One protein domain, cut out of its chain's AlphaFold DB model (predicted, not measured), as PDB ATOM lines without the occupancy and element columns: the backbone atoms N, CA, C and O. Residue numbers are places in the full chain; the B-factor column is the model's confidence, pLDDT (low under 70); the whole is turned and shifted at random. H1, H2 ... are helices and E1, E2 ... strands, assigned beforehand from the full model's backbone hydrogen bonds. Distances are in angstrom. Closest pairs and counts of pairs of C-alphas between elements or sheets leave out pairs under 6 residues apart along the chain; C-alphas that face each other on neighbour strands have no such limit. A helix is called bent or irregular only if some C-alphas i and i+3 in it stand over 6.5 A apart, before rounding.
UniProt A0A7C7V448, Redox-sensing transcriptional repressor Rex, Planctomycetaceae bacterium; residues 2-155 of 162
ATOM      1  N   ALA A   2     137.518 141.992 124.609       56.97
ATOM      2  CA  ALA A   2     138.608 141.215 125.227       56.97
ATOM      3  C   ALA A   2     138.802 141.449 126.743       56.97
ATOM      4  O   ALA A   2     138.938 140.491 127.495       56.97
ATOM      5  N   GLY A   3     138.754 142.696 127.228       57.34
ATOM      6  CA  GLY A   3     138.989 142.975 128.655       57.34
ATOM      7  C   GLY A   3     137.880 142.487 129.598       57.34
ATOM      8  O   GLY A   3     138.158 142.108 130.730       57.34
ATOM      9  N   LEU A   4     136.639 142.413 129.107       60.06
ATOM     10  CA  LEU A   4     135.496 141.889 129.863       60.06
ATOM     11  C   LEU A   4     135.579 140.359 129.989       60.06
ATOM     12  O   LEU A   4     135.298 139.816 131.051       60.06
ATOM     13  N   ALA A   5     136.061 139.680 128.940       64.06
ATOM     14  CA  ALA A   5     136.346 138.248 128.973       64.06
ATOM     15  C   ALA A   5     137.489 137.916 129.947       64.06
ATOM     16  O   ALA A   5     137.338 137.013 130.758       64.06
ATOM     17  N   VAL A   6     138.586 138.682 129.944       67.44
ATOM     18  CA  VAL A   6     139.715 138.463 130.869       67.44
ATOM     19  C   VAL A   6     139.301 138.682 132.328       67.44
ATOM     20  O   VAL A   6     139.610 137.843 133.172       67.44
ATOM     21  N   ALA A   7     138.550 139.747 132.626       66.38
ATOM     22  CA  ALA A   7     138.031 139.994 133.972       66.38
ATOM     23  C   ALA A   7     137.050 138.895 134.420       66.38
ATOM     24  O   ALA A   7     137.174 138.378 135.528       66.38
ATOM     25  N   ALA A   8     136.130 138.469 133.545       66.44
ATOM     26  CA  ALA A   8     135.186 137.392 133.838       66.44
ATOM     27  C   ALA A   8     135.888 136.039 134.049       66.44
ATOM     28  O   ALA A   8     135.573 135.326 134.998       66.44
ATOM     29  N   THR A   9     136.875 135.690 133.217       72.12
ATOM     30  CA  THR A   9     137.670 134.465 133.382       72.12
ATOM     31  C   THR A   9     138.489 134.503 134.672       72.12
ATOM     32  O   THR A   9     138.541 133.501 135.380       72.12
ATOM     33  N   TYR A  10     139.072 135.649 135.032       73.12
ATOM     34  CA  TYR A  10     139.828 135.807 136.277       73.12
ATOM     35  C   TYR A  10     138.933 135.671 137.524       73.12
ATOM     36  O   TYR A  10     139.285 134.954 138.460       73.12
ATOM     37  N   VAL A  11     137.730 136.258 137.506       70.06
ATOM     38  CA  VAL A  11     136.720 136.108 138.574       70.06
ATOM     39  C   VAL A  11     136.235 134.661 138.697       70.06
ATOM     40  O   VAL A  11     136.150 134.132 139.807       70.06
ATOM     41  N   LEU A  12     135.967 133.987 137.573       71.31
ATOM     42  CA  LEU A  12     135.570 132.574 137.550       71.31
ATOM     43  C   LEU A  12     136.675 131.647 138.082       71.31
ATOM     44  O   LEU A  12     136.369 130.623 138.691       71.31
ATOM     45  N   LEU A  13     137.948 132.002 137.879       74.75
ATOM     46  CA  LEU A  13     139.092 131.264 138.417       74.75
ATOM     47  C   LEU A  13     139.270 131.479 139.930       74.75
ATOM     48  O   LEU A  13     139.569 130.518 140.634       74.75
ATOM     49  N   LEU A  14     139.038 132.693 140.442       68.88
ATOM     50  CA  LEU A  14     139.143 133.011 141.876       68.88
ATOM     51  C   LEU A  14     137.976 132.453 142.709       68.88
ATOM     52  O   LEU A  14     138.192 131.943 143.809       68.88
ATOM     53  N   CYS A  15     136.754 132.466 142.165       66.94
ATOM     54  CA  CYS A  15     135.564 131.914 142.828       66.94
ATOM     55  C   CYS A  15     135.501 130.377 142.786       66.94
ATOM     56  O   CYS A  15     134.554 129.776 143.301       66.94
ATOM     57  N   ARG A  16     136.479 129.710 142.158       78.50
ATOM     58  CA  ARG A  16     136.476 128.256 141.980       78.50
ATOM     59  C   ARG A  16     136.702 127.553 143.325       78.50
ATOM     60  O   ARG A  16     137.826 127.257 143.716       78.50
ATOM     61  N   GLY A  17     135.596 127.283 144.023       76.69
ATOM     62  CA  GLY A  17     135.544 126.569 145.303       76.69
ATOM     63  C   GLY A  17     135.560 127.451 146.558       76.69
ATOM     64  O   GLY A  17     135.762 126.916 147.647       76.69
ATOM     65  N   ARG A  18     135.369 128.777 146.446       80.88
ATOM     66  CA  ARG A  18     135.385 129.721 147.585       80.88
ATOM     67  C   ARG A  18     134.279 130.780 147.436       80.88
ATOM     68  O   ARG A  18     133.977 131.154 146.304       80.88
ATOM     69  N   PRO A  19     133.682 131.276 148.536       81.69
ATOM     70  CA  PRO A  19     132.731 132.386 148.480       81.69
ATOM     71  C   PRO A  19     133.430 133.693 148.060       81.69
ATOM     72  O   PRO A  19     134.559 133.941 148.476       81.69
ATOM     73  N   PHE A  20     132.752 134.521 147.256       83.62
ATOM     74  CA  PHE A  20     133.262 135.812 146.776       83.62
ATOM     75  C   PHE A  20     133.556 136.763 147.940       83.62
ATOM     76  O   PHE A  20     132.705 136.975 148.809       83.62
ATOM     77  N   THR A  21     134.753 137.347 147.947       89.50
ATOM     78  CA  THR A  21     135.207 138.238 149.018       89.50
ATOM     79  C   THR A  21     135.271 139.698 148.566       89.50
ATOM     80  O   THR A  21     135.309 140.014 147.378       89.50
ATOM     81  N   VAL A  22     135.346 140.619 149.534       88.62
ATOM     82  CA  VAL A  22     135.574 142.053 149.265       88.62
ATOM     83  C   VAL A  22     136.880 142.278 148.487       88.62
ATOM     84  O   VAL A  22     136.948 143.161 147.634       88.62
ATOM     85  N   PHE A  23     137.899 141.449 148.733       87.06
ATOM     86  CA  PHE A  23     139.173 141.504 148.020       87.06
ATOM     87  C   PHE A  23     139.012 141.171 146.530       87.06
ATOM     88  O   PHE A  23     139.526 141.906 145.685       87.06
ATOM     89  N   ASP A  24     138.239 140.131 146.199       84.62
ATOM     90  CA  ASP A  24     137.956 139.754 144.806       84.62
ATOM     91  C   ASP A  24     137.234 140.886 144.059       84.62
ATOM     92  O   ASP A  24     137.555 141.191 142.905       84.62
ATOM     93  N   GLY A  25     136.308 141.574 144.734       86.69
ATOM     94  CA  GLY A  25     135.639 142.762 144.199       86.69
ATOM     95  C   GLY A  25     136.596 143.922 143.930       86.69
ATOM     96  O   GLY A  25     136.552 144.515 142.852       86.69
ATOM     97  N   MET A  26     137.509 144.210 144.860       89.00
ATOM     98  CA  MET A  26     138.502 145.275 144.690       89.00
ATOM     99  C   MET A  26     139.438 145.001 143.507       89.00
ATOM    100  O   MET A  26     139.676 145.891 142.690       89.00
ATOM    101  N   VAL A  27     139.926 143.763 143.372       87.38
ATOM    102  CA  VAL A  27     140.776 143.364 142.240       87.38
ATOM    103  C   VAL A  27     140.008 143.466 140.921       87.38
ATOM    104  O   VAL A  27     140.536 143.998 139.945       87.38
ATOM    105  N   THR A  28     138.748 143.032 140.895       85.62
ATOM    106  CA  THR A  28     137.898 143.112 139.696       85.62
ATOM    107  C   THR A  28     137.711 144.554 139.234       85.62
ATOM    108  O   THR A  28     137.923 144.858 138.059       85.62
ATOM    109  N   ILE A  29     137.374 145.464 140.154       89.50
ATOM    110  CA  ILE A  29     137.193 146.887 139.836       89.50
ATOM    111  C   ILE A  29     138.518 147.513 139.377       89.50
ATOM    112  O   ILE A  29     138.525 148.259 138.398       89.50
ATOM    113  N   GLY A  30     139.643 147.172 140.014       91.81
ATOM    114  CA  GLY A  30     140.969 147.638 139.595       91.81
ATOM    115  C   GLY A  30     141.324 147.218 138.164       91.81
ATOM    116  O   GLY A  30     141.778 148.041 137.368       91.81
ATOM    117  N   LEU A  31     141.044 145.963 137.798       88.62
ATOM    118  CA  LEU A  31     141.255 145.463 136.434       88.62
ATOM    119  C   LEU A  31     140.313 146.128 135.422       88.62
ATOM    120  O   LEU A  31     140.747 146.496 134.329       88.62
ATOM    121  N   MET A  32     139.042 146.336 135.779       86.00
ATOM    122  CA  MET A  32     138.091 147.054 134.922       86.00
ATOM    123  C   MET A  32     138.520 148.505 134.684       86.00
ATOM    124  O   MET A  32     138.439 148.983 133.549       86.00
ATOM    125  N   ALA A  33     139.011 149.192 135.718       88.50
ATOM    126  CA  ALA A  33     139.522 150.555 135.601       88.50
ATOM    127  C   ALA A  33     140.741 150.614 134.666       88.50
ATOM    128  O   ALA A  33     140.781 151.450 133.764       88.50
ATOM    129  N   ALA A  34     141.685 149.678 134.815       90.56
ATOM    130  CA  ALA A  34     142.867 149.600 133.961       90.56
ATOM    131  C   ALA A  34     142.508 149.367 132.480       90.56
ATOM    132  O   ALA A  34     143.016 150.063 131.602       90.56
ATOM    133  N   VAL A  35     141.592 148.436 132.189       88.81
ATOM    134  CA  VAL A  35     141.133 148.168 130.813       88.81
ATOM    135  C   VAL A  35     140.403 149.374 130.226       88.81
ATOM    136  O   VAL A  35     140.654 149.751 129.081       88.81
ATOM    137  N   THR A  36     139.497 149.979 130.996       86.44
ATOM    138  CA  THR A  36     138.701 151.120 130.526       86.44
ATOM    139  C   THR A  36     139.595 152.315 130.203       86.44
ATOM    140  O   THR A  36     139.387 152.962 129.177       86.44
ATOM    141  N   GLY A  37     140.639 152.548 131.007       89.56
ATOM    142  CA  GLY A  37     141.610 153.618 130.766       89.56
ATOM    143  C   GLY A  37     142.313 153.521 129.408       89.56
ATOM    144  O   GLY A  37     142.591 154.546 128.793       89.56
ATOM    145  N   LEU A  38     142.544 152.308 128.896       89.81
ATOM    146  CA  LEU A  38     143.160 152.095 127.578       89.81
ATOM    147  C   LEU A  38     142.145 152.076 126.426       89.81
ATOM    148  O   LEU A  38     142.504 152.336 125.279       89.81
ATOM    149  N   ALA A  39     140.879 151.760 126.703       88.81
ATOM    150  CA  ALA A  39     139.858 151.591 125.673       88.81
ATOM    151  C   ALA A  39     139.410 152.920 125.042       88.81
ATOM    152  O   ALA A  39     139.226 152.976 123.828       88.81
ATOM    153  N   ILE A  40     139.258 153.984 125.839       89.38
ATOM    154  CA  ILE A  40     138.794 155.302 125.365       89.38
ATOM    155  C   ILE A  40     139.689 155.872 124.250       89.38
ATOM    156  O   ILE A  40     139.168 156.110 123.158       89.38
ATOM    157  N   PRO A  41     141.017 156.035 124.440       91.38
ATOM    158  CA  PRO A  41     141.865 156.614 123.396       91.38
ATOM    159  C   PRO A  41     141.917 155.746 122.133       91.38
ATOM    160  O   PRO A  41     142.039 156.274 121.030       91.38
ATOM    161  N   LEU A  42     141.792 154.420 122.268       91.69
ATOM    162  CA  LEU A  42     141.748 153.512 121.122       91.69
ATOM    163  C   LEU A  42     140.472 153.705 120.292       91.69
ATOM    164  O   LEU A  42     140.539 153.746 119.063       91.69
ATOM    165  N   ILE A  43     139.320 153.809 120.957       92.19
ATOM    166  CA  ILE A  43     138.027 154.012 120.294       92.19
ATOM    167  C   ILE A  43     138.009 155.367 119.586       92.19
ATOM    168  O   ILE A  43     137.606 155.433 118.428       92.19
ATOM    169  N   GLU A  44     138.505 156.424 120.230       93.56
ATOM    170  CA  GLU A  44     138.550 157.759 119.631       93.56
ATOM    171  C   GLU A  44     139.453 157.808 118.391       93.56
ATOM    172  O   GLU A  44     139.057 158.328 117.351       93.56
ATOM    173  N   GLN A  45     140.629 157.172 118.434       94.81
ATOM    174  CA  GLN A  45     141.487 157.053 117.250       94.81
ATOM    175  C   GLN A  45     140.828 156.257 116.117       94.81
ATOM    176  O   GLN A  45     140.997 156.601 114.944       94.81
ATOM    177  N   ALA A  46     140.099 155.188 116.445       94.56
ATOM    178  CA  ALA A  46     139.384 154.393 115.455       94.56
ATOM    179  C   ALA A  46     138.251 155.195 114.794       94.56
ATOM    180  O   ALA A  46     138.129 155.161 113.570       94.56
ATOM    181  N   ASP A  47     137.483 155.955 115.578       94.69
ATOM    182  CA  ASP A  47     136.415 156.824 115.075       94.69
ATOM    183  C   ASP A  47     136.971 157.925 114.158       94.69
ATOM    184  O   ASP A  47     136.500 158.091 113.032       94.69
ATOM    185  N   GLN A  48     138.048 158.602 114.570       94.88
ATOM    186  CA  GLN A  48     138.708 159.620 113.743       94.88
ATOM    187  C   GLN A  48     139.178 159.049 112.398       94.88
ATOM    188  O   GLN A  48     138.900 159.627 111.347       94.88
ATOM    189  N   ARG A  49     139.827 157.877 112.397       95.75
ATOM    190  CA  ARG A  49     140.253 157.207 111.154       95.75
ATOM    191  C   ARG A  49     139.070 156.811 110.274       95.75
ATOM    192  O   ARG A  49     139.148 156.959 109.057       95.75
ATOM    193  N   ALA A  50     137.980 156.332 110.874       97.00
ATOM    194  CA  ALA A  50     136.771 155.976 110.139       97.00
ATOM    195  C   ALA A  50     136.143 157.203 109.458       97.00
ATOM    196  O   ALA A  50     135.809 157.135 108.275       97.00
ATOM    197  N   ARG A  51     136.053 158.343 110.159       96.31
ATOM    198  CA  ARG A  51     135.557 159.604 109.584       96.31
ATOM    199  C   ARG A  51     136.458 160.133 108.471       96.31
ATOM    200  O   ARG A  51     135.938 160.577 107.454       96.31
ATOM    201  N   GLN A  52     137.782 160.042 108.617       96.62
ATOM    202  CA  GLN A  52     138.727 160.426 107.557       96.62
ATOM    203  C   GLN A  52     138.559 159.561 106.301       96.62
ATOM    204  O   GLN A  52     138.441 160.098 105.203       96.62
ATOM    205  N   ALA A  53     138.469 158.238 106.456       97.50
ATOM    206  CA  ALA A  53     138.243 157.335 105.328       97.50
ATOM    207  C   ALA A  53     136.886 157.589 104.647       97.50
ATOM    208  O   ALA A  53     136.794 157.589 103.419       97.50
ATOM    209  N   ALA A  54     135.838 157.849 105.434       97.81
ATOM    210  CA  ALA A  54     134.532 158.232 104.907       97.81
ATOM    211  C   ALA A  54     134.593 159.569 104.150       97.81
ATOM    212  O   ALA A  54     134.003 159.682 103.077       97.81
ATOM    213  N   LEU A  55     135.330 160.558 104.670       97.81
ATOM    214  CA  LEU A  55     135.509 161.859 104.028       97.81
ATOM    215  C   LEU A  55     136.184 161.705 102.666       97.81
ATOM    216  O   LEU A  55     135.670 162.218 101.673       97.81
ATOM    217  N   ASP A  56     137.290 160.964 102.611       97.62
ATOM    218  CA  ASP A  56     138.040 160.733 101.375       97.62
ATOM    219  C   ASP A  56     137.169 160.007 100.327       97.62
ATOM    220  O   ASP A  56     137.137 160.400  99.158       97.62
ATOM    221  N   GLN A  57     136.384 159.007 100.748       97.88
ATOM    222  CA  GLN A  57     135.455 158.291  99.867       97.88
ATOM    223  C   GLN A  57     134.328 159.191  99.342       97.88
ATOM    224  O   GLN A  57     133.961 159.123  98.164       97.88
ATOM    225  N   ILE A  58     133.770 160.046 100.200       97.81
ATOM    226  CA  ILE A  58     132.723 160.990  99.811       97.81
ATOM    227  C   ILE A  58     133.281 162.043  98.848       97.81
ATOM    228  O   ILE A  58     132.665 162.283  97.811       97.81
ATOM    229  N   LEU A  59     134.453 162.622  99.127       97.94
ATOM    230  CA  LEU A  59     135.108 163.580  98.231       97.94
ATOM    231  C   LEU A  59     135.417 162.955  96.872       97.94
ATOM    232  O   LEU A  59     135.164 163.578  95.841       97.94
ATOM    233  N   HIS A  60     135.906 161.714  96.851       97.88
ATOM    234  CA  HIS A  60     136.114 160.978  95.608       97.88
ATOM    235  C   HIS A  60     134.809 160.826  94.810       97.88
ATOM    236  O   HIS A  60     134.785 161.098  93.608       97.88
ATOM    237  N   SER A  61     133.713 160.457  95.478       97.50
ATOM    238  CA  SER A  61     132.390 160.347  94.855       97.50
ATOM    239  C   SER A  61     131.886 161.694  94.322       97.50
ATOM    240  O   SER A  61     131.509 161.786  93.155       97.50
ATOM    241  N   LEU A  62     131.929 162.761  95.129       98.00
ATOM    242  CA  LEU A  62     131.526 164.116  94.726       98.00
ATOM    243  C   LEU A  62     132.305 164.582  93.491       98.00
ATOM    244  O   LEU A  62     131.708 165.001  92.502       98.00
ATOM    245  N   ARG A  63     133.632 164.444  93.514       98.12
ATOM    246  CA  ARG A  63     134.512 164.848  92.408       98.12
ATOM    247  C   ARG A  63     134.260 164.037  91.144       98.12
ATOM    248  O   ARG A  63     134.254 164.611  90.059       98.12
ATOM    249  N   SER A  64     134.015 162.735  91.275       98.19
ATOM    250  CA  SER A  64     133.719 161.861  90.133       98.19
ATOM    251  C   SER A  64     132.399 162.235  89.461       98.19
ATOM    252  O   SER A  64     132.342 162.342  88.238       98.19
ATOM    253  N   HIS A  65     131.356 162.518  90.244       97.75
ATOM    254  CA  HIS A  65     130.070 162.968  89.705       97.75
ATOM    255  C   HIS A  65     130.145 164.376  89.101       97.75
ATOM    256  O   HIS A  65     129.568 164.604  88.042       97.75
ATOM    257  N   ILE A  66     130.900 165.305  89.704       98.25
ATOM    258  CA  ILE A  66     131.153 166.626  89.106       98.25
ATOM    259  C   ILE A  66     131.920 166.484  87.784       98.25
ATOM    260  O   ILE A  66     131.602 167.163  86.810       98.25
ATOM    261  N   ALA A  67     132.917 165.597  87.721       98.06
ATOM    262  CA  ALA A  67     133.663 165.341  86.493       98.06
ATOM    263  C   ALA A  67     132.767 164.749  85.394       98.06
ATOM    264  O   ALA A  67     132.846 165.201  84.251       98.06
ATOM    265  N   LEU A  68     131.888 163.801  85.741       98.00
ATOM    266  CA  LEU A  68     130.905 163.248  84.807       98.00
ATOM    267  C   LEU A  68     129.945 164.333  84.308       98.00
ATOM    268  O   LEU A  68     129.783 164.487  83.101       98.00
ATOM    269  N   TYR A  69     129.404 165.152  85.216       98.38
ATOM    270  CA  TYR A  69     128.554 166.284  84.851       98.38
ATOM    271  C   TYR A  69     129.249 167.217  83.856       98.38
ATOM    272  O   TYR A  69     128.689 167.546  82.811       98.38
ATOM    273  N   LYS A  70     130.499 167.600  84.141       98.06
ATOM    274  CA  LYS A  70     131.295 168.454  83.252       98.06
ATOM    275  C   LYS A  70     131.487 167.815  81.880       98.06
ATOM    276  O   LYS A  70     131.417 168.528  80.882       98.06
ATOM    277  N   ALA A  71     131.725 166.506  81.811       97.56
ATOM    278  CA  ALA A  71     131.879 165.802  80.541       97.56
ATOM    279  C   ALA A  71     130.596 165.863  79.692       97.56
ATOM    280  O   ALA A  71     130.674 166.086  78.485       97.56
ATOM    281  N   GLU A  72     129.429 165.748  80.325       97.50
ATOM    282  CA  GLU A  72     128.120 165.800  79.658       97.50
ATOM    283  C   GLU A  72     127.683 167.236  79.293       97.50
ATOM    284  O   GLU A  72     126.910 167.432  78.357       97.50
ATOM    285  N   HIS A  73     128.234 168.256  79.966       97.75
ATOM    286  CA  HIS A  73     127.827 169.667  79.842       97.75
ATOM    287  C   HIS A  73     128.899 170.581  79.229       97.75
ATOM    288  O   HIS A  73     128.991 171.774  79.540       97.75
ATOM    289  N   GLY A  74     129.738 170.039  78.342       95.94
ATOM    290  CA  GLY A  74     130.717 170.831  77.586       95.94
ATOM    291  C   GLY A  74     131.796 171.480  78.462       95.94
ATOM    292  O   GLY A  74     132.230 172.598  78.197       95.94
ATOM    293  N   GLY A  75     132.193 170.801  79.538       96.56
ATOM    294  CA  GLY A  75     133.211 171.238  80.492       96.56
ATOM    295  C   GLY A  75     132.707 172.185  81.582       96.56
ATOM    296  O   GLY A  75     133.477 172.508  82.491       96.56
ATOM    297  N   LYS A  76     131.441 172.615  81.524       97.38
ATOM    298  CA  LYS A  76     130.874 173.563  82.489       97.38
ATOM    299  C   LYS A  76     130.648 172.882  83.843       97.38
ATOM    300  O   LYS A  76     130.030 171.818  83.878       97.38
ATOM    301  N   PRO A  77     131.155 173.449  84.947       97.69
ATOM    302  CA  PRO A  77     130.931 172.909  86.281       97.69
ATOM    303  C   PRO A  77     129.484 173.148  86.748       97.69
ATOM    304  O   PRO A  77     128.806 174.017  86.194       97.69
ATOM    305  N   PRO A  78     128.993 172.382  87.743       97.88
ATOM    306  CA  PRO A  78     127.690 172.638  88.334       97.88
ATOM    307  C   PRO A  78     127.599 174.032  88.970       97.88
ATOM    308  O   PRO A  78     128.576 174.515  89.538       97.88
ATOM    309  N   VAL A  79     126.428 174.654  88.925       97.69
ATOM    310  CA  VAL A  79     126.165 175.958  89.547       97.69
ATOM    311  C   VAL A  79     125.717 175.755  90.990       97.69
ATOM    312  O   VAL A  79     124.848 174.919  91.267       97.69
ATOM    313  N   LEU A  80     126.304 176.529  91.902       97.31
ATOM    314  CA  LEU A  80     125.873 176.586  93.288       97.31
ATOM    315  C   LEU A  80     124.581 177.397  93.402       97.31
ATOM    316  O   LEU A  80     124.508 178.547  92.973       97.31
ATOM    317  N   LEU A  81     123.565 176.809  94.025       96.81
ATOM    318  CA  LEU A  81     122.300 177.482  94.300       96.81
ATOM    319  C   LEU A  81     121.783 177.050  95.670       96.81
ATOM    320  O   LEU A  81     121.708 175.855  95.943       96.81
ATOM    321  N   ASP A  82     121.444 178.015  96.523       94.25
ATOM    322  CA  ASP A  82     120.827 177.799  97.842       94.25
ATOM    323  C   ASP A  82     121.535 176.747  98.715       94.25
ATOM    324  O   ASP A  82     120.909 175.911  99.367       94.25
ATOM    325  N   GLY A  83     122.870 176.767  98.717       95.62
ATOM    326  CA  GLY A  83     123.669 175.850  99.530       95.62
ATOM    327  C   GLY A  83     123.726 174.415  98.995       95.62
ATOM    328  O   GLY A  83     124.072 173.494  99.736       95.62
ATOM    329  N   THR A  84     123.363 174.193  97.731       96.56
ATOM    330  CA  THR A  84     123.391 172.882  97.075       96.56
ATOM    331  C   THR A  84     123.815 172.991  95.608       96.56
ATOM    332  O   THR A  84     124.060 174.076  95.083       96.56
ATOM    333  N   LEU A  85     123.907 171.847  94.931       97.31
ATOM    334  CA  LEU A  85     124.238 171.722  93.512       97.31
ATOM    335  C   LEU A  85     123.066 171.025  92.797       97.31
ATOM    336  O   LEU A  85     123.110 169.808  92.596       97.31
ATOM    337  N   PRO A  86     121.994 171.751  92.417       96.69
ATOM    338  CA  PRO A  86     120.765 171.153  91.883       96.69
ATOM    339  C   PRO A  86     121.003 170.281  90.648       96.69
ATOM    340  O   PRO A  86     120.352 169.258  90.464       96.69
ATOM    341  N   GLN A  87     121.983 170.659  89.832       97.50
ATOM    342  CA  GLN A  87     122.385 169.940  88.624       97.50
ATOM    343  C   GLN A  87     122.974 168.550  88.905       97.50
ATOM    344  O   GLN A  87     122.993 167.702  88.020       97.50
ATOM    345  N   LEU A  88     123.421 168.293  90.138       97.44
ATOM    346  CA  LEU A  88     123.840 166.963  90.574       97.44
ATOM    347  C   LEU A  88     122.675 166.121  91.116       97.44
ATOM    348  O   LEU A  88     122.767 164.892  91.130       97.44
ATOM    349  N   LEU A  89     121.592 166.763  91.564       96.81
ATOM    350  CA  LEU A  89     120.458 166.124  92.247       96.81
ATOM    351  C   LEU A  89     119.280 165.814  91.323       96.81
ATOM    352  O   LEU A  89     118.505 164.898  91.591       96.81
ATOM    353  N   TYR A  90     119.147 166.570  90.239       96.69
ATOM    354  CA  TYR A  90     118.073 166.434  89.266       96.69
ATOM    355  C   TYR A  90     118.629 166.067  87.897       96.69
ATOM    356  O   TYR A  90     119.811 166.266  87.612       96.69
ATOM    357  N   ALA A  91     117.761 165.529  87.044       97.62
ATOM    358  CA  ALA A  91     118.117 165.342  85.652       97.62
ATOM    359  C   ALA A  91     118.263 166.705  84.963       97.62
ATOM    360  O   ALA A  91     117.593 167.668  85.335       97.62
ATOM    361  N   THR A  92     119.136 166.795  83.967       98.12
ATOM    362  CA  THR A  92     119.476 168.047  83.280       98.12
ATOM    363  C   THR A  92     119.428 167.876  81.766       98.12
ATOM    364  O   THR A  92     119.612 166.778  81.237       98.12
ATOM    365  N   ASN A  93     119.130 168.968  81.062       97.38
ATOM    366  CA  ASN A  93     119.282 169.048  79.609       97.38
ATOM    367  C   ASN A  93     120.727 169.421  79.234       97.38
ATOM    368  O   ASN A  93     121.529 169.730  80.105       97.38
ATOM    369  N   ALA A  94     121.064 169.472  77.943       96.12
ATOM    370  CA  ALA A  94     122.427 169.797  77.489       96.12
ATOM    371  C   ALA A  94     122.943 171.184  77.936       96.12
ATOM    372  O   ALA A  94     124.145 171.447  77.900       96.12
ATOM    373  N   GLN A  95     122.051 172.090  78.344       95.81
ATOM    374  CA  GLN A  95     122.391 173.412  78.874       95.81
ATOM    375  C   GLN A  95     122.590 173.407  80.398       95.81
ATOM    376  O   GLN A  95     122.906 174.453  80.963       95.81
ATOM    377  N   GLY A  96     122.422 172.260  81.061       96.25
ATOM    378  CA  GLY A  96     122.523 172.119  82.510       96.25
ATOM    379  C   GLY A  96     121.275 172.598  83.246       96.25
ATOM    380  O   GLY A  96     121.330 172.835  84.446       96.25
ATOM    381  N   ILE A  97     120.142 172.791  82.572       96.94
ATOM    382  CA  ILE A  97     118.912 173.227  83.244       96.94
ATOM    383  C   ILE A  97     118.249 171.997  83.881       96.94
ATOM    384  O   ILE A  97     117.974 171.038  83.153       96.94
ATOM    385  N   PRO A  98     117.990 171.998  85.204       96.38
ATOM    386  CA  PRO A  98     117.302 170.901  85.879       96.38
ATOM    387  C   PRO A  98     115.856 170.706  85.407       96.38
ATOM    388  O   PRO A  98     115.143 171.678  85.155       96.38
ATOM    389  N   GLY A  99     115.392 169.458  85.360       94.94
ATOM    390  CA  GLY A  99     114.014 169.117  85.019       94.94
ATOM    391  C   GLY A  99     113.660 167.643  85.251       94.94
ATOM    392  O   GLY A  99     114.455 166.886  85.816       94.94
ATOM    393  N   PRO A 100     112.442 167.222  84.865       94.44
ATOM    394  CA  PRO A 100     112.003 165.838  85.006       94.44
ATOM    395  C   PRO A 100     112.783 164.925  84.058       94.44
ATOM    396  O   PRO A 100     112.872 165.203  82.864       94.44
ATOM    397  N   ALA A 101     113.304 163.813  84.582       94.75
ATOM    398  CA  ALA A 101     114.068 162.847  83.795       94.75
ATOM    399  C   ALA A 101     113.279 162.356  82.569       94.75
ATOM    400  O   ALA A 101     112.110 161.978  82.678       94.75
ATOM    401  N   GLY A 102     113.931 162.343  81.407       94.06
ATOM    402  CA  GLY A 102     113.322 161.935  80.143       94.06
ATOM    403  C   GLY A 102     114.116 162.433  78.939       94.06
ATOM    404  O   GLY A 102     115.227 162.930  79.085       94.06
ATOM    405  N   GLU A 103     113.530 162.346  77.745       96.12
ATOM    406  CA  GLU A 103     114.190 162.714  76.479       96.12
ATOM    407  C   GLU A 103     114.749 164.150  76.476       96.12
ATOM    408  O   GLU A 103     115.833 164.398  75.957       96.12
ATOM    409  N   HIS A 104     114.046 165.087  77.118       95.62
ATOM    410  CA  HIS A 104     114.453 166.493  77.205       95.62
ATOM    411  C   HIS A 104     115.477 166.772  78.318       95.62
ATOM    412  O   HIS A 104     116.135 167.811  78.281       95.62
ATOM    413  N   TYR A 105     115.624 165.863  79.289       97.50
ATOM    414  CA  TYR A 105     116.556 165.961  80.418       97.50
ATOM    415  C   TYR A 105     117.267 164.608  80.610       97.50
ATOM    416  O   TYR A 105     116.941 163.868  81.544       97.50
ATOM    417  N   PRO A 106     118.166 164.225  79.682       97.31
ATOM    418  CA  PRO A 106     118.725 162.876  79.637       97.31
ATOM    419  C   PRO A 106     119.897 162.647  80.605       97.31
ATOM    420  O   PRO A 106     120.284 161.498  80.805       97.31
ATOM    421  N   TYR A 107     120.477 163.703  81.187       97.31
ATOM    422  CA  TYR A 107     121.697 163.616  81.996       97.31
ATOM    423  C   TYR A 107     121.395 163.580  83.491       97.31
ATOM    424  O   TYR A 107     120.582 164.368  83.975       97.31
ATOM    425  N   GLY A 108     122.082 162.719  84.241       95.06
ATOM    426  CA  GLY A 108     121.841 162.533  85.673       95.06
ATOM    427  C   GLY A 108     120.473 161.893  86.002       95.06
ATOM    428  O   GLY A 108     119.882 161.214  85.161       95.06
ATOM    429  N   PRO A 109     119.952 162.063  87.234       94.88
ATOM    430  CA  PRO A 109     120.614 162.684  88.381       94.88
ATOM    431  C   PRO A 109     121.837 161.878  88.826       94.88
ATOM    432  O   PRO A 109     121.838 160.646  88.800       94.88
ATOM    433  N   TYR A 110     122.877 162.581  89.259       96.25
ATOM    434  CA  TYR A 110     124.164 161.992  89.639       96.25
ATOM    435  C   TYR A 110     124.134 161.491  91.085       96.25
ATOM    436  O   TYR A 110     124.729 160.469  91.410       96.25
ATOM    437  N   PHE A 111     123.349 162.154  91.938       95.31
ATOM    438  CA  PHE A 111     123.020 161.702  93.284       95.31
ATOM    439  C   PHE A 111     121.510 161.545  93.438       95.31
ATOM    440  O   PHE A 111     120.752 162.500  93.294       95.31
ATOM    441  N   ARG A 112     121.064 160.333  93.781       89.69
ATOM    442  CA  ARG A 112     119.632 160.011  93.936       89.69
ATOM    443  C   ARG A 112     119.058 160.351  95.311       89.69
ATOM    444  O   ARG A 112     117.847 160.485  95.437       89.69
ATOM    445  N   TYR A 113     119.908 160.458  96.330       89.69
ATOM    446  CA  TYR A 113     119.499 160.595  97.735       89.69
ATOM    447  C   TYR A 113     119.990 161.901  98.374       89.69
ATOM    448  O   TYR A 113     120.160 161.972  99.587       89.69
ATOM    449  N   GLY A 114     120.225 162.932  97.559       92.75
ATOM    450  CA  GLY A 114     120.842 164.177  98.011       92.75
ATOM    451  C   GLY A 114     122.366 164.097  98.066       92.75
ATOM    452  O   GLY A 114     122.968 163.047  97.821       92.75
ATOM    453  N   LEU A 115     122.994 165.233  98.372       96.25
ATOM    454  CA  LEU A 115     124.428 165.265  98.625       96.25
ATOM    455  C   LEU A 115     124.721 164.583  99.972       96.25
ATOM    456  O   LEU A 115     124.003 164.826 100.945       96.25
ATOM    457  N   PRO A 116     125.761 163.739 100.053       96.75
ATOM    458  CA  PRO A 116     126.175 163.151 101.318       96.75
ATOM    459  C   PRO A 116     126.601 164.242 102.310       96.75
ATOM    460  O   PRO A 116     127.236 165.231 101.937       96.75
ATOM    461  N   ALA A 117     126.273 164.044 103.585       97.56
ATOM    462  CA  ALA A 117     126.754 164.907 104.655       97.56
ATOM    463  C   ALA A 117     128.248 164.671 104.913       97.56
ATOM    464  O   ALA A 117     128.741 163.544 104.826       97.56
ATOM    465  N   ASN A 118     128.969 165.733 105.261       97.50
ATOM    466  CA  ASN A 118     130.352 165.640 105.703       97.50
ATOM    467  C   ASN A 118     130.413 164.847 107.026       97.50
ATOM    468  O   ASN A 118     129.698 165.193 107.966       97.50
ATOM    469  N   PRO A 119     131.254 163.803 107.144       97.31
ATOM    470  CA  PRO A 119     131.272 162.918 108.314       97.31
ATOM    471  C   PRO A 119     131.790 163.581 109.601       97.31
ATOM    472  O   PRO A 119     131.615 163.028 110.686       97.31
ATOM    473  N   PHE A 120     132.433 164.747 109.508       96.38
ATOM    474  CA  PHE A 120     132.904 165.502 110.667       96.38
ATOM    475  C   PHE A 120     131.877 166.511 111.165       96.38
ATOM    476  O   PHE A 120     131.668 166.612 112.371       96.38
ATOM    477  N   THR A 121     131.233 167.243 110.255       96.56
ATOM    478  CA  THR A 121     130.272 168.299 110.618       96.56
ATOM    479  C   THR A 121     128.823 167.817 110.601       96.56
ATOM    480  O   THR A 121     127.954 168.500 111.130       96.56
ATOM    481  N   ASN A 122     128.551 166.652 110.006       96.75
ATOM    482  CA  ASN A 122     127.217 166.105 109.744       96.75
ATOM    483  C   ASN A 122     126.294 167.068 108.965       96.75
ATOM    484  O   ASN A 122     125.078 167.073 109.139       96.75
ATOM    485  N   VAL A 123     126.888 167.896 108.101       97.62
ATOM    486  CA  VAL A 123     126.208 168.904 107.272       97.62
ATOM    487  C   VAL A 123     126.446 168.575 105.800       97.62
ATOM    488  O   VAL A 123     127.553 168.195 105.428       97.62
ATOM    489  N   ALA A 124     125.415 168.700 104.963       97.31
ATOM    490  CA  ALA A 124     125.496 168.467 103.513       97.31
ATOM    491  C   ALA A 124     125.509 169.764 102.682       97.31
ATOM    492  O   ALA A 124     125.592 169.705 101.456       97.31
ATOM    493  N   THR A 125     125.412 170.921 103.342       97.88
ATOM    494  CA  THR A 125     125.443 172.239 102.707       97.88
ATOM    495  C   THR A 125     126.754 172.452 101.962       97.88
ATOM    496  O   THR A 125     127.826 172.061 102.424       97.88
ATOM    497  N   VAL A 126     126.648 173.084 100.801       98.19
ATOM    498  CA  VAL A 126     127.768 173.502  99.972       98.19
ATOM    499  C   VAL A 126     127.870 175.022 100.035       98.19
ATOM    500  O   VAL A 126     126.925 175.724  99.689       98.19
ATOM    501  N   THR A 127     129.016 175.534 100.452       98.19
ATOM    502  CA  THR A 127     129.295 176.968 100.535       98.19
ATOM    503  C   THR A 127     130.289 177.359  99.447       98.19
ATOM    504  O   THR A 127     131.236 176.623  99.158       98.19
ATOM    505  N   ALA A 128     130.081 178.516  98.821       97.56
ATOM    506  CA  ALA A 128     131.006 179.035  97.820       97.56
ATOM    507  C   ALA A 128     132.376 179.350  98.437       97.56
ATOM    508  O   ALA A 128     132.478 179.803  99.577       97.56
ATOM    509  N   THR A 129     133.428 179.169  97.648       97.06
ATOM    510  CA  THR A 129     134.749 179.732  97.920       97.06
ATOM    511  C   THR A 129     135.296 180.403  96.665       97.06
ATOM    512  O   THR A 129     135.055 179.942  95.553       97.06
ATOM    513  N   GLU A 130     136.056 181.481  96.850       96.00
ATOM    514  CA  GLU A 130     136.639 182.280  95.761       96.00
ATOM    515  C   GLU A 130     137.973 181.718  95.252       96.00
ATOM    516  O   GLU A 130     138.463 182.103  94.193       96.00
ATOM    517  N   THR A 131     138.608 180.834  96.023       95.81
ATOM    518  CA  THR A 131     139.915 180.263  95.689       95.81
ATOM    519  C   THR A 131     139.957 178.788  96.028       95.81
ATOM    520  O   THR A 131     139.383 178.365  97.031       95.81
ATOM    521  N   PHE A 132     140.720 178.020  95.253       95.06
ATOM    522  CA  PHE A 132     140.984 176.619  95.548       95.06
ATOM    523  C   PHE A 132     142.499 176.332  95.549       95.06
ATOM    524  O   PHE A 132     143.162 176.658  94.559       95.06
ATOM    525  N   PRO A 133     143.063 175.732  96.616       94.88
ATOM    526  CA  PRO A 133     142.391 175.369  97.868       94.88
ATOM    527  C   PRO A 133     141.890 176.606  98.652       94.88
ATOM    528  O   PRO A 133     142.473 177.690  98.526       94.88
ATOM    529  N   PRO A 134     140.800 176.486  99.433       95.62
ATOM    530  CA  PRO A 134     140.317 177.553 100.304       95.62
ATOM    531  C   PRO A 134     141.349 177.935 101.370       95.62
ATOM    532  O   PRO A 134     142.123 177.101 101.833       95.62
ATOM    533  N   LYS A 135     141.330 179.200 101.803       94.12
ATOM    534  CA  LYS A 135     142.241 179.703 102.848       94.12
ATOM    535  C   LYS A 135     141.728 179.507 104.276       94.12
ATOM    536  O   LYS A 135     142.529 179.570 105.201       94.12
ATOM    537  N   ALA A 136     140.419 179.350 104.444       95.19
ATOM    538  CA  ALA A 136     139.755 179.180 105.731       95.19
ATOM    539  C   ALA A 136     138.442 178.414 105.537       95.19
ATOM    540  O   ALA A 136     137.864 178.446 104.443       95.19
ATOM    541  N   ALA A 137     137.968 177.769 106.602       95.94
ATOM    542  CA  ALA A 137     136.609 177.245 106.653       95.94
ATOM    543  C   ALA A 137     135.582 178.397 106.682       95.94
ATOM    544  O   ALA A 137     135.851 179.479 107.209       95.94
ATOM    545  N   SER A 138     134.383 178.166 106.145       94.94
ATOM    546  CA  SER A 138     133.280 179.139 106.183       94.94
ATOM    547  C   SER A 138     132.583 179.198 107.544       94.94
ATOM    548  O   SER A 138     131.898 180.169 107.851       94.94
ATOM    549  N   GLY A 139     132.731 178.142 108.351       93.81
ATOM    550  CA  GLY A 139     132.030 177.968 109.624       93.81
ATOM    551  C   GLY A 139     130.623 177.372 109.493       93.81
ATOM    552  O   GLY A 139     130.011 177.052 110.509       93.81
ATOM    553  N   THR A 140     130.125 177.169 108.270       95.12
ATOM    554  CA  THR A 140     128.842 176.489 108.008       95.12
ATOM    555  C   THR A 140     128.972 174.972 108.160       95.12
ATOM    556  O   THR A 140     128.038 174.297 108.598       95.12
ATOM    557  N   GLY A 141     130.142 174.430 107.820       95.38
ATOM    558  CA  GLY A 141     130.372 172.998 107.711       95.38
ATOM    559  C   GLY A 141     129.872 172.440 106.379       95.38
ATOM    560  O   GLY A 141     129.319 173.145 105.540       95.38
ATOM    561  N   GLY A 142     130.071 171.138 106.179       97.44
ATOM    562  CA  GLY A 142     129.739 170.486 104.918       97.44
ATOM    563  C   GLY A 142     130.874 170.627 103.916       97.44
ATOM    564  O   GLY A 142     131.942 170.034 104.115       97.44
ATOM    565  N   TRP A 143     130.640 171.375 102.842       98.25
ATOM    566  CA  TRP A 143     131.512 171.398 101.670       98.25
ATOM    567  C   TRP A 143     131.839 172.822 101.223       98.25
ATOM    568  O   TRP A 143     130.968 173.686 101.219       98.25
ATOM    569  N   LEU A 144     133.072 173.047 100.774       98.25
ATOM    570  CA  LEU A 144     133.481 174.268 100.082       98.25
ATOM    571  C   LEU A 144     133.607 173.990  98.591       98.25
ATOM    572  O   LEU A 144     134.257 173.020  98.192       98.25
ATOM    573  N   TYR A 145     133.014 174.854  97.774       98.38
ATOM    574  CA  TYR A 145     132.941 174.684  96.331       98.38
ATOM    575  C   TYR A 145     133.464 175.904  95.581       98.38
ATOM    576  O   TYR A 145     132.971 177.019  95.750       98.38
ATOM    577  N   HIS A 146     134.466 175.678  94.734       97.88
ATOM    578  CA  HIS A 146     135.036 176.684  93.849       97.88
ATOM    579  C   HIS A 146     134.410 176.545  92.459       97.88
ATOM    580  O   HIS A 146     134.926 175.835  91.583       97.88
ATOM    581  N   GLU A 147     133.284 177.233  92.270       96.94
ATOM    582  CA  GLU A 147     132.445 177.140  91.074       96.94
ATOM    583  C   GLU A 147     133.204 177.328  89.752       96.94
ATOM    584  O   GLU A 147     133.038 176.468  88.890       96.94
ATOM    585  N   PRO A 148     134.115 178.313  89.579       96.62
ATOM    586  CA  PRO A 148     134.825 178.502  88.308       96.62
ATOM    587  C   PRO A 148     135.570 177.257  87.803       96.62
ATOM    588  O   PRO A 148     135.748 177.073  86.600       96.62
ATOM    589  N   THR A 149     136.006 176.383  88.715       96.44
ATOM    590  CA  THR A 149     136.751 175.155  88.377       96.44
ATOM    591  C   THR A 149     135.927 173.878  88.547       96.44
ATOM    592  O   THR A 149     136.251 172.847  87.942       96.44
ATOM    593  N   GLY A 150     134.868 173.925  89.355       96.88
ATOM    594  CA  GLY A 150     134.142 172.753  89.832       96.88
ATOM    595  C   GLY A 150     134.891 171.952  90.902       96.88
ATOM    596  O   GLY A 150     134.617 170.767  91.076       96.88
ATOM    597  N   GLN A 151     135.876 172.544  91.579       97.69
ATOM    598  CA  GLN A 151     136.597 171.872  92.659       97.69
ATOM    599  C   GLN A 151     135.800 171.945  93.963       97.69
ATOM    600  O   GLN A 151     135.221 172.978  94.291       97.69
ATOM    601  N   ILE A 152     135.777 170.837  94.703       98.00
ATOM    602  CA  ILE A 152     135.062 170.703  95.973       98.00
ATOM    603  C   ILE A 152     135.982 170.095  97.032       98.00
ATOM    604  O   ILE A 152     136.750 169.173  96.729       98.00
ATOM    605  N   THR A 153     135.914 170.611  98.255       98.00
ATOM    606  CA  THR A 153     136.649 170.112  99.427       98.00
ATOM    607  C   THR A 153     135.786 170.202 100.691       98.00
ATOM    608  O   THR A 153     134.641 170.659 100.640       98.00
ATOM    609  N   ALA A 154     136.297 169.718 101.819       97.81
ATOM    610  CA  ALA A 154     135.617 169.764 103.107       97.81
ATOM    611  C   ALA A 154     135.580 171.196 103.664       97.81
ATOM    612  O   ALA A 154     136.602 171.878 103.681       97.81
ATOM    613  N   ASP A 155     134.433 171.633 104.189       97.19
ATOM    614  CA  ASP A 155     134.359 172.863 104.985       97.19
ATOM    615  C   ASP A 155     134.757 172.587 106.442       97.19
ATOM    616  O   ASP A 155     133.912 172.491 107.337       97.19
TER     617      ASP A 155
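AT A GLANCE: This is residues 2 to 155 of the 162 residues of the protein "Redox-sensing transcriptional repressor Rex" of Planctomycetaceae bacterium (UniProt A0A7C7V448). A small three-stranded sheet, E1 E2 E3, forms with H3 and long loops a head at one end of the very long helix H2; at the other end of H2, the short helix H1 folds back beside it as a helical hairpin. Between these two ends, residues 40 to 47 of H2 stand free as a bare shaft. The printed part has 154 residues, with three named helices and then three named strands, H1 H2 H3 E1 E2 E3; the sheet is mixed and the class is mostly helix. The whole is extended, with a radius of gyration of the C-alphas of 26.0 A, and H2 makes most of its length in spans of 82 by 37 by 22 A.

IN THESE COORDINATES: Look first for the sheet: E1 is residues 126 to 128, E2 residues 143 to 146 and E3 residues 151 to 154, ending with C-alpha 154 at (135.617, 169.764, 103.107). Find C-alpha 22 at (135.574, 142.053, 149.265); from there H2, residues 22 to 72, runs 73.9 A to C-alpha 72 at (128.120, 165.800, 79.658). H2 has a kink of 26 degrees near residue 39; it is neither bent nor irregular, but only just: C-alphas 37 and 40 are 6.3 A apart. H1 is residues 2 to 14, 18.6 A long, and H3 is residues 86 to 89.

HOW THE PARTS SIT: In the sheet, E1 and E2 are parallel neighbours, with N 127 and O 143 at 2.8 A. E2 and E3 are an antiparallel hairpin, with N 144 and O 153 at 2.9 A. H2 only grazes the sheet, with its residues 55 to 67; its closest C-alphas to E3 are those of Leu 59 and Thr 153, 6.8 A apart. H2 and H3 only just touch, with 3 pairs of C-alphas within 8 A, the closest those of Tyr 69 and Leu 88 at 7.4 A. At residues 24 to 35, H2 touches H1 in a helical hairpin, a shallow tilt of 18 degrees, opposite ways; the closest C-alphas are those of Gly 3 and Val 35, 6.0 A apart. H1 and H3 are apart. Every O i to N i+4 pair is within hydrogen-bond range in H1, and 44 of 47 are in H2; H3 is too short for such a pair.

THE WHOLE: The two C-alphas farthest apart are those of Arg 18 and Gln 95, at 82.5 A. The printed part has no cut. The links H2 to H3, H3 to E1 and E1 to E2 are long; look in the second of these for residues 91 to 92, paired antiparallel with residues 98 to 99. The mean pLDDT of the printed part is 92.2, and residues 2 to 8 and 14 to 15 are under 70.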